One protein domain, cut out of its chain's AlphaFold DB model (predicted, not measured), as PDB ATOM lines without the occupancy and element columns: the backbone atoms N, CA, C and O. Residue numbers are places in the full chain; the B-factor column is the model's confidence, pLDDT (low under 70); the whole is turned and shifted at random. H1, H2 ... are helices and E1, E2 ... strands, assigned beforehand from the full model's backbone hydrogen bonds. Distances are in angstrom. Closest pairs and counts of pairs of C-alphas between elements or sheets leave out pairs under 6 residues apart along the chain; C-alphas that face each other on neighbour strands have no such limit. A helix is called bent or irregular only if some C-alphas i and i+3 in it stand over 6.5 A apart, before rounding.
ATOM      1  N   SER A  69      22.295  10.480 -16.581       97.81
ATOM      2  CA  SER A  69      22.424   9.916 -15.230       97.81
ATOM      3  C   SER A  69      21.170  10.098 -14.365       97.81
ATOM      4  O   SER A  69      20.957   9.336 -13.419       97.81
ATOM      5  N   LEU A  70      20.290  11.046 -14.709       97.12
ATOM      6  CA  LEU A  70      19.012  11.245 -14.019       97.12
ATOM      7  C   LEU A  70      18.015  10.116 -14.300       97.12
ATOM      8  O   LEU A  70      17.023  10.002 -13.582       97.12
ATOM      9  N   ASN A  71      18.259   9.289 -15.325       96.62
ATOM     10  CA  ASN A  71      17.409   8.155 -15.694       96.62
ATOM     11  C   ASN A  71      15.923   8.540 -15.802       96.62
ATOM     12  O   ASN A  71      15.035   7.832 -15.319       96.62
ATOM     13  N   LEU A  72      15.648   9.693 -16.426       97.25
ATOM     14  CA  LEU A  72      14.307  10.267 -16.460       97.25
ATOM     15  C   LEU A  72      13.309   9.273 -17.083       97.25
ATOM     16  O   LEU A  72      13.509   8.816 -18.220       97.25
ATOM     17  N   PRO A  73      12.190   8.964 -16.396       97.25
ATOM     18  CA  PRO A  73      11.179   8.059 -16.940       97.25
ATOM     19  C   PRO A  73      10.465   8.669 -18.151       97.25
ATOM     20  O   PRO A  73       9.898   7.943 -18.964       97.25
ATOM     21  N   ARG A  74      10.503  10.001 -18.276       97.81
ATOM     22  CA  ARG A  74       9.903  10.791 -19.349       97.81
ATOM     23  C   ARG A  74      10.602  12.147 -19.441       97.81
ATOM     24  O   ARG A  74      10.860  12.761 -18.411       97.81
ATOM     25  N   CYS A  75      10.827  12.638 -20.657       98.00
ATOM     26  CA  CYS A  75      11.274  14.008 -20.913       98.00
ATOM     27  C   CYS A  75      10.523  14.566 -22.129       98.00
ATOM     28  O   CYS A  75      10.614  14.006 -23.214       98.00
ATOM     29  N   ASN A  76       9.734  15.630 -21.959       97.44
ATOM     30  CA  ASN A  76       9.016  16.254 -23.082       97.44
ATOM     31  C   ASN A  76       9.648  17.550 -23.563       97.44
ATOM     32  O   ASN A  76       9.376  17.970 -24.684       97.44
ATOM     33  N   PHE A  77      10.438  18.189 -22.709       98.25
ATOM     34  CA  PHE A  77      11.003  19.496 -22.958       98.25
ATOM     35  C   PHE A  77      12.354  19.606 -22.264       98.25
ATOM     36  O   PHE A  77      12.469  19.225 -21.098       98.25
ATOM     37  N   LEU A  78      13.343  20.140 -22.974       98.50
ATOM     38  CA  LEU A  78      14.665  20.431 -22.443       98.50
ATOM     39  C   LEU A  78      15.055  21.867 -22.815       98.50
ATOM     40  O   LEU A  78      15.316  22.164 -23.980       98.50
ATOM     41  N   LYS A  79      15.088  22.750 -21.810       98.50
ATOM     42  CA  LYS A  79      15.678  24.092 -21.921       98.50
ATOM     43  C   LYS A  79      17.164  24.003 -21.593       98.50
ATOM     44  O   LYS A  79      17.522  23.448 -20.556       98.50
ATOM     45  N   ILE A  80      17.998  24.571 -22.455       98.25
ATOM     46  CA  ILE A  80      19.448  24.656 -22.284       98.25
ATOM     47  C   ILE A  80      19.852  26.127 -22.402       98.25
ATOM     48  O   ILE A  80      19.427  26.823 -23.325       98.25
ATOM     49  N   ASP A  81      20.576  26.598 -21.397       95.81
ATOM     50  CA  ASP A  81      20.993  27.984 -21.175       95.81
ATOM     51  C   ASP A  81      22.169  27.899 -20.195       95.81
ATOM     52  O   ASP A  81      21.982  27.764 -18.981       95.81
ATOM     53  N   VAL A  82      23.359  27.655 -20.741       93.94
ATOM     54  CA  VAL A  82      24.536  27.232 -19.962       93.94
ATOM     55  C   VAL A  82      25.799  27.975 -20.385       93.94
ATOM     56  O   VAL A  82      26.904  27.508 -20.098       93.94
ATOM     57  N   GLU A  83      25.627  29.136 -21.016       90.19
ATOM     58  CA  GLU A  83      26.678  30.121 -21.265       90.19
ATOM     59  C   GLU A  83      27.873  29.544 -22.053       90.19
ATOM     60  O   GLU A  83      29.037  29.742 -21.689       90.19
ATOM     61  N   GLY A  84      27.596  28.810 -23.139       88.69
ATOM     62  CA  GLY A  84      28.606  28.291 -24.075       88.69
ATOM     63  C   GLY A  84      28.924  26.799 -23.931       88.69
ATOM     64  O   GLY A  84      29.834  26.291 -24.590       88.69
ATOM     65  N   MET A  85      28.200  26.086 -23.067       94.19
ATOM     66  CA  MET A  85      28.389  24.653 -22.799       94.19
ATOM     67  C   MET A  85      27.280  23.780 -23.414       94.19
ATOM     68  O   MET A  85      27.139  22.609 -23.057       94.19
ATOM     69  N   GLU A  86      26.492  24.325 -24.344       97.62
ATOM     70  CA  GLU A  86      25.259  23.723 -24.865       97.62
ATOM     71  C   GLU A  86      25.515  22.350 -25.494       97.62
ATOM     72  O   GLU A  86      24.809  21.391 -25.181       97.62
ATOM     73  N   ILE A  87      26.566  22.220 -26.315       97.94
ATOM     74  CA  ILE A  87      26.941  20.944 -26.950       97.94
ATOM     75  C   ILE A  87      27.274  19.887 -25.891       97.94
ATOM     76  O   ILE A  87      26.760  18.776 -25.962       97.94
ATOM     77  N   LYS A  88      28.040  20.241 -24.849       97.88
ATOM     78  CA  LYS A  88      28.390  19.301 -23.772       97.88
ATOM     79  C   LYS A  88      27.165  18.842 -22.986       97.88
ATOM     80  O   LYS A  88      27.109  17.697 -22.547       97.88
ATOM     81  N   VAL A  89      26.180  19.721 -22.791       98.31
ATOM     82  CA  VAL A  89      24.898  19.345 -22.177       98.31
ATOM     83  C   VAL A  89      24.139  18.370 -23.067       98.31
ATOM     84  O   VAL A  89      23.625  17.372 -22.564       98.31
ATOM     85  N   LEU A  90      24.079  18.636 -24.374       98.62
ATOM     86  CA  LEU A  90      23.414  17.755 -25.331       98.62
ATOM     87  C   LEU A  90      24.111  16.386 -25.430       98.62
ATOM     88  O   LEU A  90      23.424  15.371 -25.507       98.62
ATOM     89  N   ASP A  91      25.446  16.335 -25.377       98.50
ATOM     90  CA  ASP A  91      26.213  15.083 -25.295       98.50
ATOM     91  C   ASP A  91      25.890  14.294 -24.022       98.50
ATOM     92  O   ASP A  91      25.627  13.096 -24.092       98.50
ATOM     93  N   GLY A  92      25.808  14.967 -22.871       98.50
ATOM     94  CA  GLY A  92      25.397  14.350 -21.605       98.50
ATOM     95  C   GLY A  92      23.916  13.964 -21.524       98.50
ATOM     96  O   GLY A  92      23.488  13.436 -20.498       98.50
ATOM     97  N   ALA A  93      23.127  14.267 -22.557       98.50
ATOM     98  CA  ALA A  93      21.697  13.988 -22.659       98.50
ATOM     99  C   ALA A  93      21.350  13.086 -23.853       98.50
ATOM    100  O   ALA A  93      20.174  12.993 -24.224       98.50
ATOM    101  N   ARG A  94      22.348  12.483 -24.510       98.00
ATOM    102  CA  ARG A  94      22.182  11.778 -25.783       98.00
ATOM    103  C   ARG A  94      21.157  10.648 -25.683       98.00
ATOM    104  O   ARG A  94      20.268  10.573 -26.534       98.00
ATOM    105  N   ASP A  95      21.213   9.832 -24.632       98.25
ATOM    106  CA  ASP A  95      20.282   8.713 -24.445       98.25
ATOM    107  C   ASP A  95      18.862   9.221 -24.162       98.25
ATOM    108  O   ASP A  95      17.878   8.718 -24.714       98.25
ATOM    109  N   THR A  96      18.739  10.265 -23.342       98.50
ATOM    110  CA  THR A  96      17.471  10.931 -23.018       98.50
ATOM    111  C   THR A  96      16.829  11.521 -24.271       98.50
ATOM    112  O   THR A  96      15.629  11.329 -24.497       98.50
ATOM    113  N   ILE A  97      17.615  12.206 -25.105       98.31
ATOM    114  CA  ILE A  97      17.173  12.817 -26.360       98.31
ATOM    115  C   ILE A  97      16.735  11.739 -27.350       98.31
ATOM    116  O   ILE A  97      15.645  11.845 -27.914       98.31
ATOM    117  N   GLN A  98      17.529  10.682 -27.529       97.06
ATOM    118  CA  GLN A  98      17.207   9.594 -28.452       97.06
ATOM    119  C   GLN A  98      15.939   8.841 -28.030       97.06
ATOM    120  O   GLN A  98      15.088   8.523 -28.868       97.06
ATOM    121  N   LYS A  99      15.796   8.567 -26.729       97.50
ATOM    122  CA  LYS A  99      14.673   7.811 -26.166       97.50
ATOM    123  C   LYS A  99      13.371   8.601 -26.183       97.50
ATOM    124  O   LYS A  99      12.339   8.068 -26.591       97.50
ATOM    125  N   HIS A 100      13.402   9.846 -25.710       97.81
ATOM    126  CA  HIS A 100      12.187  10.615 -25.432       97.81
ATOM    127  C   HIS A 100      11.867  11.675 -26.482       97.81
ATOM    128  O   HIS A 100      10.719  12.109 -26.552       97.81
ATOM    129  N   LYS A 101      12.848  12.067 -27.303       97.81
ATOM    130  CA  LYS A 101      12.710  13.075 -28.366       97.81
ATOM    131  C   LYS A 101      12.027  14.365 -27.875       97.81
ATOM    132  O   LYS A 101      11.013  14.770 -28.452       97.81
ATOM    133  N   PRO A 102      12.511  14.967 -26.769       98.00
ATOM    134  CA  PRO A 102      11.888  16.152 -26.195       98.00
ATOM    135  C   PRO A 102      11.940  17.331 -27.170       98.00
ATOM    136  O   PRO A 102      12.847  17.430 -27.985       98.00
ATOM    137  N   LEU A 103      11.012  18.276 -27.044       98.06
ATOM    138  CA  LEU A 103      11.210  19.608 -27.612       98.06
ATOM    139  C   LEU A 103      12.469  20.221 -26.980       98.06
ATOM    140  O   LEU A 103      12.589  20.231 -25.753       98.06
ATOM    141  N   LEU A 104      13.386  20.736 -27.795       98.69
ATOM    142  CA  LEU A 104      14.561  21.444 -27.292       98.69
ATOM    143  C   LEU A 104      14.333  22.946 -27.419       98.69
ATOM    144  O   LEU A 104      13.781  23.423 -28.410       98.69
ATOM    145  N   TYR A 105      14.773  23.690 -26.415       98.50
ATOM    146  CA  TYR A 105      14.895  25.135 -26.496       98.50
ATOM    147  C   TYR A 105      16.283  25.505 -26.002       98.50
ATOM    148  O   TYR A 105      16.575  25.374 -24.817       98.50
ATOM    149  N   VAL A 106      17.163  25.882 -26.917       98.44
ATOM    150  CA  VAL A 106      18.602  25.981 -26.661       98.44
ATOM    151  C   VAL A 106      19.032  27.417 -26.899       98.44
ATOM    152  O   VAL A 106      18.696  27.992 -27.930       98.44
ATOM    153  N   GLU A 107      19.727  28.013 -25.938       97.06
ATOM    154  CA  GLU A 107      20.347  29.318 -26.138       97.06
ATOM    155  C   GLU A 107      21.401  29.249 -27.250       97.06
ATOM    156  O   GLU A 107      22.109  28.258 -27.406       97.06
ATOM    157  N   ASN A 108      21.466  30.296 -28.062       96.12
ATOM    158  CA  ASN A 108      22.367  30.411 -29.198       96.12
ATOM    159  C   ASN A 108      22.966  31.824 -29.235       96.12
ATOM    160  O   ASN A 108      22.823  32.544 -30.223       96.12
ATOM    161  N   ASP A 109      23.565  32.242 -28.117       90.69
ATOM    162  CA  ASP A 109      24.041  33.611 -27.880       90.69
ATOM    163  C   ASP A 109      25.548  33.812 -28.157       90.69
ATOM    164  O   ASP A 109      26.026  34.946 -28.224       90.69
ATOM    165  N   ARG A 110      26.294  32.723 -28.401       90.81
ATOM    166  CA  ARG A 110      27.733  32.742 -28.719       90.81
ATOM    167  C   ARG A 110      27.976  32.610 -30.215       90.81
ATOM    168  O   ARG A 110      27.853  31.520 -30.778       90.81
ATOM    169  N   LYS A 111      28.375  33.711 -30.862       92.19
ATOM    170  CA  LYS A 111      28.612  33.775 -32.316       92.19
ATOM    171  C   LYS A 111      29.598  32.708 -32.788       92.19
ATOM    172  O   LYS A 111      29.356  32.042 -33.789       92.19
ATOM    173  N   GLU A 112      30.682  32.526 -32.047       92.62
ATOM    174  CA  GLU A 112      31.749  31.567 -32.318       92.62
ATOM    175  C   GLU A 112      31.302  30.100 -32.228       92.62
ATOM    176  O   GLU A 112      31.851  29.258 -32.936       92.62
ATOM    177  N   ASN A 113      30.280  29.795 -31.419       93.75
ATOM    178  CA  ASN A 113      29.790  28.428 -31.212       93.75
ATOM    179  C   ASN A 113      28.518  28.126 -32.016       93.75
ATOM    180  O   ASN A 113      28.164  26.961 -32.186       93.75
ATOM    181  N   SER A 114      27.837  29.157 -32.521       96.25
ATOM    182  CA  SER A 114      26.499  29.057 -33.107       96.25
ATOM    183  C   SER A 114      26.413  28.068 -34.270       96.25
ATOM    184  O   SER A 114      25.575  27.168 -34.266       96.25
ATOM    185  N   SER A 115      27.342  28.170 -35.224       96.94
ATOM    186  CA  SER A 115      27.424  27.262 -36.374       96.94
ATOM    187  C   SER A 115      27.594  25.803 -35.942       96.94
ATOM    188  O   SER A 115      26.904  24.923 -36.456       96.94
ATOM    189  N   ALA A 116      28.492  25.540 -34.987       97.62
ATOM    190  CA  ALA A 116      28.753  24.191 -34.488       97.62
ATOM    191  C   ALA A 116      27.553  23.633 -33.708       97.62
ATOM    192  O   ALA A 116      27.236  22.451 -33.820       97.62
ATOM    193  N   LEU A 117      26.856  24.482 -32.951       98.12
ATOM    194  CA  LEU A 117      25.652  24.104 -32.218       98.12
ATOM    195  C   LEU A 117      24.511  23.714 -33.167       98.12
ATOM    196  O   LEU A 117      23.876  22.679 -32.963       98.12
ATOM    197  N   ILE A 118      24.277  24.510 -34.216       98.38
ATOM    198  CA  ILE A 118      23.273  24.223 -35.251       98.38
ATOM    199  C   ILE A 118      23.592  22.896 -35.946       98.38
ATOM    200  O   ILE A 118      22.723  22.028 -36.054       98.38
ATOM    201  N   GLU A 119      24.839  22.709 -36.385       98.25
ATOM    202  CA  GLU A 119      25.273  21.464 -37.020       98.25
ATOM    203  C   GLU A 119      25.055  20.270 -36.086       98.25
ATOM    204  O   GLU A 119      24.430  19.281 -36.474       98.25
ATOM    205  N   TYR A 120      25.470  20.390 -34.826       98.31
ATOM    206  CA  TYR A 120      25.331  19.329 -33.842       98.31
ATOM    207  C   TYR A 120      23.863  18.951 -33.591       98.31
ATOM    208  O   TYR A 120      23.508  17.774 -33.683       98.31
ATOM    209  N   ILE A 121      22.972  19.921 -33.363       98.44
ATOM    210  CA  ILE A 121      21.531  19.665 -33.179       98.44
ATOM    211  C   ILE A 121      20.918  19.016 -34.431       98.44
ATOM    212  O   ILE A 121      20.075  18.120 -34.309       98.44
ATOM    213  N   SER A 122      21.367  19.401 -35.629       98.00
ATOM    214  CA  SER A 122      20.946  18.769 -36.883       98.00
ATOM    215  C   SER A 122      21.309  17.278 -36.923       98.00
ATOM    216  O   SER A 122      20.462  16.449 -37.267       98.00
ATOM    217  N   THR A 123      22.508  16.889 -36.457       97.69
ATOM    218  CA  THR A 123      22.906  15.465 -36.366       97.69
ATOM    219  C   THR A 123      22.030  14.638 -35.419       97.69
ATOM    220  O   THR A 123      21.884  13.432 -35.615       97.69
ATOM    221  N   LEU A 124      21.382  15.276 -34.438       97.88
ATOM    222  CA  LEU A 124      20.421  14.634 -33.534       97.88
ATOM    223  C   LEU A 124      19.032  14.446 -34.176       97.88
ATOM    224  O   LEU A 124      18.112  13.948 -33.527       97.88
ATOM    225  N   GLY A 125      18.857  14.849 -35.440       97.25
ATOM    226  CA  GLY A 125      17.619  14.685 -36.200       97.25
ATOM    227  C   GLY A 125      16.562  15.747 -35.905       97.25
ATOM    228  O   GLY A 125      15.370  15.475 -36.088       97.25
ATOM    229  N   TYR A 126      16.966  16.930 -35.437       98.00
ATOM    230  CA  TYR A 126      16.068  18.035 -35.103       98.00
ATOM    231  C   TYR A 126      15.979  19.074 -36.221       98.00
ATOM    232  O   TYR A 126      16.976  19.471 -36.811       98.00
ATOM    233  N   LYS A 127      14.759  19.561 -36.459       97.19
ATOM    234  CA  LYS A 127      14.490  20.794 -37.205       97.19
ATOM    235  C   LYS A 127      14.528  21.965 -36.237       97.19
ATOM    236  O   LYS A 127      13.988  21.849 -35.137       97.19
ATOM    237  N   MET A 128      15.125  23.073 -36.648       97.81
ATOM    238  CA  MET A 128      15.377  24.230 -35.796       97.81
ATOM    239  C   MET A 128      14.686  25.476 -36.343       97.81
ATOM    240  O   MET A 128      14.529  25.643 -37.552       97.81
ATOM    241  N   TYR A 129      14.292  26.356 -35.430       97.38
ATOM    242  CA  TYR A 129      13.717  27.657 -35.731       97.38
ATOM    243  C   TYR A 129      14.352  28.702 -34.817       97.38
ATOM    244  O   TYR A 129      14.430  28.494 -33.603       97.38
ATOM    245  N   LEU A 130      14.778  29.831 -35.378       96.94
ATOM    246  CA  LEU A 130      15.244  30.973 -34.602       96.94
ATOM    247  C   LEU A 130      14.072  31.574 -33.828       96.94
ATOM    248  O   LEU A 130      13.034  31.921 -34.396       96.94
ATOM    249  N   HIS A 131      14.275  31.747 -32.528       96.00
ATOM    250  CA  HIS A 131      13.391  32.498 -31.657       96.00
ATOM    251  C   HIS A 131      14.176  33.643 -31.010       96.00
ATOM    252  O   HIS A 131      14.911  33.454 -30.040       96.00
ATOM    253  N   LEU A 132      14.021  34.835 -31.591       94.44
ATOM    254  CA  LEU A 132      14.675  36.072 -31.164       94.44
ATOM    255  C   LEU A 132      13.729  36.830 -30.229       94.44
ATOM    256  O   LEU A 132      12.920  37.642 -30.677       94.44
ATOM    257  N   SER A 133      13.774  36.515 -28.935       93.31
ATOM    258  CA  SER A 133      12.815  37.052 -27.964       93.31
ATOM    259  C   SER A 133      13.283  38.409 -27.434       93.31
ATOM    260  O   SER A 133      14.311  38.446 -26.756       93.31
ATOM    261  N   PRO A 134      12.546  39.516 -27.644       94.62
ATOM    262  CA  PRO A 134      12.861  40.790 -27.002       94.62
ATOM    263  C   PRO A 134      12.860  40.659 -25.479       94.62
ATOM    264  O   PRO A 134      11.992  39.993 -24.911       94.62
ATOM    265  N   LEU A 135      13.799  41.330 -24.806       94.19
ATOM    266  CA  LEU A 135      13.847  41.335 -23.336       94.19
ATOM    267  C   LEU A 135      12.732  42.182 -22.703       94.19
ATOM    268  O   LEU A 135      12.473  42.088 -21.504       94.19
ATOM    269  N   PHE A 136      12.045  42.994 -23.507       95.88
ATOM    270  CA  PHE A 136      10.884  43.763 -23.089       95.88
ATOM    271  C   PHE A 136       9.605  43.258 -23.755       95.88
ATOM    272  O   PHE A 136       9.508  43.185 -24.979       95.88
ATOM    273  N   ASN A 137       8.581  43.014 -22.938       94.25
ATOM    274  CA  ASN A 137       7.215  42.797 -23.393       94.25
ATOM    275  C   ASN A 137       6.332  43.956 -22.909       94.25
ATOM    276  O   ASN A 137       6.206  44.168 -21.704       94.25
ATOM    277  N   LYS A 138       5.687  44.682 -23.832       93.94
ATOM    278  CA  LYS A 138       4.744  45.766 -23.496       93.94
ATOM    279  C   LYS A 138       3.535  45.275 -22.686       93.94
ATOM    280  O   LYS A 138       2.979  46.031 -21.899       93.94
ATOM    281  N   ASP A 139       3.184  44.002 -22.849       95.12
ATOM    282  CA  ASP A 139       2.084  43.320 -22.170       95.12
ATOM    283  C   ASP A 139       2.598  42.510 -20.957       95.12
ATOM    284  O   ASP A 139       2.039  41.475 -20.599       95.12
ATOM    285  N   ASN A 140       3.702  42.947 -20.324       94.19
ATOM    286  CA  ASN A 140       4.252  42.290 -19.133       94.19
ATOM    287  C   ASN A 140       3.277  42.322 -17.946       94.19
ATOM    288  O   ASN A 140       2.419  43.198 -17.834       94.19
ATOM    289  N   PHE A 141       3.462  41.385 -17.011       94.12
ATOM    290  CA  PHE A 141       2.599  41.194 -15.839       94.12
ATOM    291  C   PHE A 141       2.360  42.478 -15.024       94.12
ATOM    292  O   PHE A 141       1.240  42.742 -14.594       94.12
ATOM    293  N   TYR A 142       3.396  43.307 -14.860       95.00
ATOM    294  CA  TYR A 142       3.329  44.556 -14.100       95.00
ATOM    295  C   TYR A 142       2.786  45.744 -14.910       95.00
ATOM    296  O   TYR A 142       2.700  46.848 -14.377       95.00
ATOM    297  N   LYS A 143       2.424  45.538 -16.188       95.31
ATOM    298  CA  LYS A 143       1.992  46.578 -17.140       95.31
ATOM    299  C   LYS A 143       2.969  47.755 -17.223       95.31
ATOM    300  O   LYS A 143       2.567  48.890 -17.478       95.31
ATOM    301  N   ASN A 144       4.253  47.500 -16.982       95.44
ATOM    302  CA  ASN A 144       5.272  48.533 -17.049       95.44
ATOM    303  C   ASN A 144       5.533  48.884 -18.517       95.44
ATOM    304  O   ASN A 144       5.962  48.028 -19.287       95.44
ATOM    305  N   SER A 145       5.280  50.130 -18.906       95.50
ATOM    306  CA  SER A 145       5.469  50.594 -20.282       95.50
ATOM    307  C   SER A 145       6.915  50.971 -20.618       95.50
ATOM    308  O   SER A 145       7.220  51.210 -21.785       95.50
ATOM    309  N   THR A 146       7.802  51.071 -19.627       97.00
ATOM    310  CA  THR A 146       9.179  51.531 -19.827       97.00
ATOM    311  C   THR A 146      10.066  50.392 -20.320       97.00
ATOM    312  O   THR A 146      10.328  49.437 -19.589       97.00
ATOM    313  N   ASN A 147      10.582  50.527 -21.543       95.56
ATOM    314  CA  ASN A 147      11.583  49.617 -22.093       95.56
ATOM    315  C   ASN A 147      13.001  50.114 -21.772       95.56
ATOM    316  O   ASN A 147      13.505  51.021 -22.431       95.56
ATOM    317  N   VAL A 148      13.647  49.493 -20.784       95.38
ATOM    318  CA  VAL A 148      15.056  49.763 -20.433       95.38
ATOM    319  C   VAL A 148      16.056  48.936 -21.250       95.38
ATOM    320  O   VAL A 148      17.249  49.208 -21.208       95.38
ATOM    321  N   PHE A 149      15.580  47.942 -22.003       94.31
ATOM    322  CA  PHE A 149      16.407  47.004 -22.768       94.31
ATOM    323  C   PHE A 149      16.572  47.412 -24.240       94.31
ATOM    324  O   PHE A 149      17.373  46.823 -24.961       94.31
ATOM    325  N   GLY A 150      15.817  48.407 -24.717       94.06
ATOM    326  CA  GLY A 150      15.855  48.844 -26.112       94.06
ATOM    327  C   GLY A 150      15.513  47.702 -27.075       94.06
ATOM    328  O   GLY A 150      14.441  47.107 -26.970       94.06
ATOM    329  N   ASN A 151      16.433  47.407 -27.998       93.12
ATOM    330  CA  ASN A 151      16.289  46.360 -29.018       93.12
ATOM    331  C   ASN A 151      17.013  45.053 -28.653       93.12
ATOM    332  O   ASN A 151      17.223  44.215 -29.526       93.12
ATOM    333  N   ILE A 152      17.436  44.879 -27.396       93.50
ATOM    334  CA  ILE A 152      18.126  43.656 -26.978       93.50
ATOM    335  C   ILE A 152      17.152  42.474 -27.039       93.50
ATOM    336  O   ILE A 152      16.022  42.536 -26.540       93.50
ATOM    337  N   VAL A 153      17.625  41.385 -27.639       93.94
ATOM    338  CA  VAL A 153      16.920  40.112 -27.764       93.94
ATOM    339  C   VAL A 153      17.751  38.990 -27.141       93.94
ATOM    340  O   VAL A 153      18.978  39.043 -27.155       93.94
ATOM    341  N   SER A 154      17.079  37.968 -26.617       93.38
ATOM    342  CA  SER A 154      17.688  36.675 -26.302       93.38
ATOM    343  C   SER A 154      17.616  35.777 -27.537       93.38
ATOM    344  O   SER A 154      16.548  35.612 -28.138       93.38
ATOM    345  N   LEU A 155      18.760  35.208 -27.914       95.88
ATOM    346  CA  LEU A 155      18.938  34.405 -29.118       95.88
ATOM    347  C   LEU A 155      18.750  32.931 -28.760       95.88
ATOM    348  O   LEU A 155      19.546  32.366 -28.018       95.88
ATOM    349  N   ASN A 156      17.684  32.300 -29.254       97.25
ATOM    350  CA  ASN A 156      17.395  30.898 -28.957       97.25
ATOM    351  C   ASN A 156      17.040  30.112 -30.221       97.25
ATOM    352  O   ASN A 156      16.524  30.658 -31.197       97.25
ATOM    353  N   LEU A 157      17.255  28.804 -30.151       97.94
ATOM    354  CA  LEU A 157      16.780  27.806 -31.095       97.94
ATOM    355  C   LEU A 157      15.617  27.044 -30.465       97.94
ATOM    356  O   LEU A 157      15.759  26.448 -29.397       97.94
ATOM    357  N   LEU A 158      14.469  27.043 -31.139       97.94
ATOM    358  CA  LEU A 158      13.367  26.132 -30.858       97.94
ATOM    359  C   LEU A 158      13.496  24.921 -31.785       97.94
ATOM    360  O   LEU A 158      13.420  25.070 -33.005       97.94
ATOM    361  N   CYS A 159      13.667  23.726 -31.220       98.19
ATOM    362  CA  CYS A 159      13.992  22.534 -31.997       98.19
ATOM    363  C   CYS A 159      12.962  21.417 -31.802       98.19
ATOM    364  O   CYS A 159      12.693  20.972 -30.684       98.19
ATOM    365  N   PHE A 160      12.461  20.883 -32.914       97.75
ATOM    366  CA  PHE A 160      11.546  19.745 -32.949       97.75
ATOM    367  C   PHE A 160      12.224  18.541 -33.588       97.75
ATOM    368  O   PHE A 160      12.765  18.646 -34.689       97.75
ATOM    369  N   HIS A 161      12.162  17.381 -32.935       97.50
ATOM    370  CA  HIS A 161      12.664  16.156 -33.548       97.50
ATOM    371  C   HIS A 161      11.876  15.880 -34.837       97.50
ATOM    372  O   HIS A 161      10.652  15.991 -34.856       97.50
ATOM    373  N   SER A 162      12.555  15.476 -35.907       94.81
ATOM    374  CA  SER A 162      11.979  15.269 -37.249       94.81
ATOM    375  C   SER A 162      10.790  14.302 -37.297       94.81
ATOM    376  O   SER A 162       9.958  14.388 -38.197       94.81
ATOM    377  N   THR A 163      10.680  13.397 -36.321       94.62
ATOM    378  CA  THR A 163       9.546  12.464 -36.186       94.62
ATOM    379  C   THR A 163       8.330  13.057 -35.469       94.62
ATOM    380  O   THR A 163       7.318  12.372 -35.342       94.62
ATOM    381  N   VAL A 164       8.422  14.276 -34.935       88.56
ATOM    382  CA  VAL A 164       7.311  14.985 -34.292       88.56
ATOM    383  C   VAL A 164       6.619  15.839 -35.347       88.56
ATOM    384  O   VAL A 164       7.241  16.688 -35.982       88.56
ATOM    385  N   ASN A 165       5.316  15.626 -35.531       85.88
ATOM    386  CA  ASN A 165       4.513  16.461 -36.417       85.88
ATOM    387  C   ASN A 165       4.201  17.794 -35.721       85.88
ATOM    388  O   ASN A 165       3.206  17.908 -35.004       85.88
ATOM    389  N   ALA A 166       5.084  18.775 -35.889       85.12
ATOM    390  CA  ALA A 166       4.926  20.120 -35.357       85.12
ATOM    391  C   ALA A 166       4.556  21.096 -36.479       85.12
ATOM    392  O   ALA A 166       5.189  21.109 -37.533       85.12
ATOM    393  N   ASN A 167       3.547  21.933 -36.233       87.50
ATOM    394  CA  ASN A 167       3.218  23.058 -37.101       87.50
ATOM    395  C   ASN A 167       3.758  24.336 -36.454       87.50
ATOM    396  O   ASN A 167       3.172  24.839 -35.495       87.50
ATOM    397  N   VAL A 168       4.909  24.805 -36.934       89.25
ATOM    398  CA  VAL A 168       5.586  25.997 -36.416       89.25
ATOM    399  C   VAL A 168       5.343  27.146 -37.384       89.25
ATOM    400  O   VAL A 168       5.659  27.048 -38.567       89.25
ATOM    401  N   SER A 169       4.784  28.241 -36.877       90.75
ATOM    402  CA  SER A 169       4.492  29.448 -37.651       90.75
ATOM    403  C   SER A 169       5.056  30.681 -36.957       90.75
ATOM    404  O   SER A 169       5.047  30.744 -35.730       90.75
ATOM    405  N   GLY A 170       5.476  31.681 -37.734       91.69
ATOM    406  CA  GLY A 170       5.942  32.968 -37.200       91.69
ATOM    407  C   GLY A 170       7.380  32.971 -36.671       91.69
ATOM    408  O   GLY A 170       7.801  33.980 -36.120       91.69
ATOM    409  N   LEU A 171       8.126  31.878 -36.856       94.50
ATOM    410  CA  LEU A 171       9.553  31.780 -36.546       94.50
ATOM    411  C   LEU A 171      10.353  31.500 -37.819       94.50
ATOM    412  O   LEU A 171       9.851  30.844 -38.733       94.50
ATOM    413  N   THR A 172      11.595  31.976 -37.860       94.94
ATOM    414  CA  THR A 172      12.500  31.788 -39.001       94.94
ATOM    415  C   THR A 172      13.106  30.383 -38.955       94.94
ATOM    416  O   THR A 172      13.739  30.054 -37.951       94.94
ATOM    417  N   PRO A 173      12.928  29.536 -39.985       95.88
ATOM    418  CA  PRO A 173      13.600  28.239 -40.062       95.88
ATOM    419  C   PRO A 173      15.125  28.386 -40.124       95.88
ATOM    420  O   PRO A 173      15.629  29.353 -40.692       95.88
ATOM    421  N   VAL A 174      15.839  27.413 -39.560       96.75
ATOM    422  CA  VAL A 174      17.295  27.251 -39.694       96.75
ATOM    423  C   VAL A 174      17.533  26.061 -40.621       96.75
ATOM    424  O   VAL A 174      17.222  24.924 -40.259       96.75
ATOM    425  N   GLU A 175      18.051  26.323 -41.816       94.19
ATOM    426  CA  GLU A 175      18.308  25.334 -42.869       94.19
ATOM    427  C   GLU A 175      19.742  24.790 -42.806       94.19
ATOM    428  O   GLU A 175      20.006  23.669 -43.244       94.19
ATOM    429  N   GLY A 176      20.683  25.554 -42.240       93.19
ATOM    430  CA  GLY A 176      22.065  25.112 -42.090       93.19
ATOM    431  C   GLY A 176      22.909  25.925 -41.105       93.19
ATOM    432  O   GLY A 176      22.446  26.921 -40.551       93.19
ATOM    433  N   PRO A 177      24.167  25.503 -40.879       93.56
ATOM    434  CA  PRO A 177      25.082  26.104 -39.901       93.56
ATOM    435  C   PRO A 177      25.426  27.577 -40.170       93.56
ATOM    436  O   PRO A 177      25.886  28.272 -39.269       93.56
ATOM    437  N   GLN A 178      25.195  28.060 -41.391       91.81
ATOM    438  CA  GLN A 178      25.361  29.463 -41.768       91.81
ATOM    439  C   GLN A 178      24.221  30.377 -41.288       91.81
ATOM    440  O   GLN A 178      24.400  31.590 -41.277       91.81
ATOM    441  N   ASP A 179      23.071  29.828 -40.882       92.12
ATOM    442  CA  ASP A 179      21.884  30.606 -40.504       92.12
ATOM    443  C   ASP A 179      21.963  31.055 -39.031       92.12
ATOM    444  O   ASP A 179      21.134  30.703 -38.185       92.12
ATOM    445  N   ILE A 180      23.014  31.810 -38.708       89.19
ATOM    446  CA  ILE A 180      23.288  32.311 -37.357       89.19
ATOM    447  C   ILE A 180      22.582  33.660 -37.106       89.19
ATOM    448  O   ILE A 180      22.480  34.485 -38.011       89.19
ATOM    449  N   PRO A 181      22.123  33.954 -35.878       84.44
ATOM    450  CA  PRO A 181      21.315  35.144 -35.589       84.44
ATOM    451  C   PRO A 181      22.138  36.411 -35.258       84.44
ATOM    452  O   PRO A 181      21.711  37.217 -34.433       84.44
ATOM    453  N   PHE A 182      23.327  36.573 -35.852       82.69
ATOM    454  CA  PHE A 182      24.286  37.645 -35.515       82.69
ATOM    455  C   PHE A 182      24.574  38.624 -36.663       82.69
ATOM    456  O   PHE A 182      25.544  39.387 -36.564       82.69
ATOM    457  N   ASP A 183      23.779  38.564 -37.729       61.19
ATOM    458  CA  ASP A 183      23.876  39.430 -38.908       61.19
ATOM    459  C   ASP A 183      22.903  40.618 -38.844       61.19
ATOM    460  O   ASP A 183      21.777  40.453 -38.316       61.19
TER     461      ASP A 183
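What this domain is: This is residues 69 to 183 of the 183 residues of the protein "FkbM family methyltransferase" of Candidatus Scalindua sp (UniProt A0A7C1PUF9). A strongly twisted sheet of five strands has three helices, H1, H2 and H3, on one face, in two layers; the long hairpin of E3 and E4 runs on past the helices into a loop, residues 135 to 152, which sticks out and makes the length. The printed part has 115 residues, with E1, H1, H2, E2, H3, E3, E4 and E5 in that order along it. The mixed sheet runs E1, E2, E4, E3, E5, with E1 and E2 parallel and the other neighbours antiparallel. The class is mixed, helices and strands, with 56 residues, under half, in named elements. The whole is compact, with a radius of gyration of the C-alphas of 15.3 A, and spans 44 by 32 by 28 A.

Where its parts are: E1, residues 77 to 80, begins at C-alpha 77 at (11.003, 19.496, -22.958) and is 9.9 A long. H1, residues 86 to 91, and H2, residues 94 to 100, follow, 8.7 A and 10.1 A long. E2, residues 103 to 107, is 13.4 A long. H3, residues 111 to 123, is 19.6 A long and irregular, with C-alphas 112 and 115 being 7.3 A apart. E3, residues 126 to 134, is 24.4 A long. E4, residues 153 to 161, is 25.0 A long and begins at (16.920, 40.112, -27.764). E5, residues 172 to 174, is 6.6 A long and ends at (17.295, 27.251, -39.694).

How they stand to each other: E1, an edge strand, is parallel to E2 at 11 degrees, with N 78 and O 103 2.9 A apart, within hydrogen-bond range. E1, H1, H2 and E2 form a strand-helix-strand unit, two parallel neighbour strands with helices between, its crossover right-handed. E2 and E4 are antiparallel at 152 degrees, with N 106 and O 157 at 2.9 A. E2, H3 and E3 form a split unit, with E4 between its strands, its crossover right-handed. E3 and E4 form a hairpin, antiparallel at 158 degrees, with N 129 and O 158 at 2.9 A. E3 and the edge strand E5 are antiparallel at 138 degrees, with N 130 and O 172 at 2.8 A. H3 is on the sheet at a height of 8.7 A, over E4 and only just over E3, with 3 C-alphas, and runs along the strands, at 3 degrees to E4 on the local plane. H1 and H2 are on the sheet too and meet only through their link. H1 and H3 only just touch, with 3 pairs of C-alphas within 8 A, the closest those of Ile 87 and Leu 117, 6.3 A; they run the same way at a shallow tilt of 29 degrees. H2 and H3 are apart. In H1 and H2 every O i to N i+4 pair is within hydrogen-bond range; in H3, 7 of 9 are.

The domain as a whole: The C-alphas farthest apart, those of Asp 95 and Ser 145, are 44.6 A apart. The printed part has no cut. The link from E3 to E4 is long, with 18 residues. The mean pLDDT of the printed part is 95.1; the one residue under 70 is Asp 183, the chain's last.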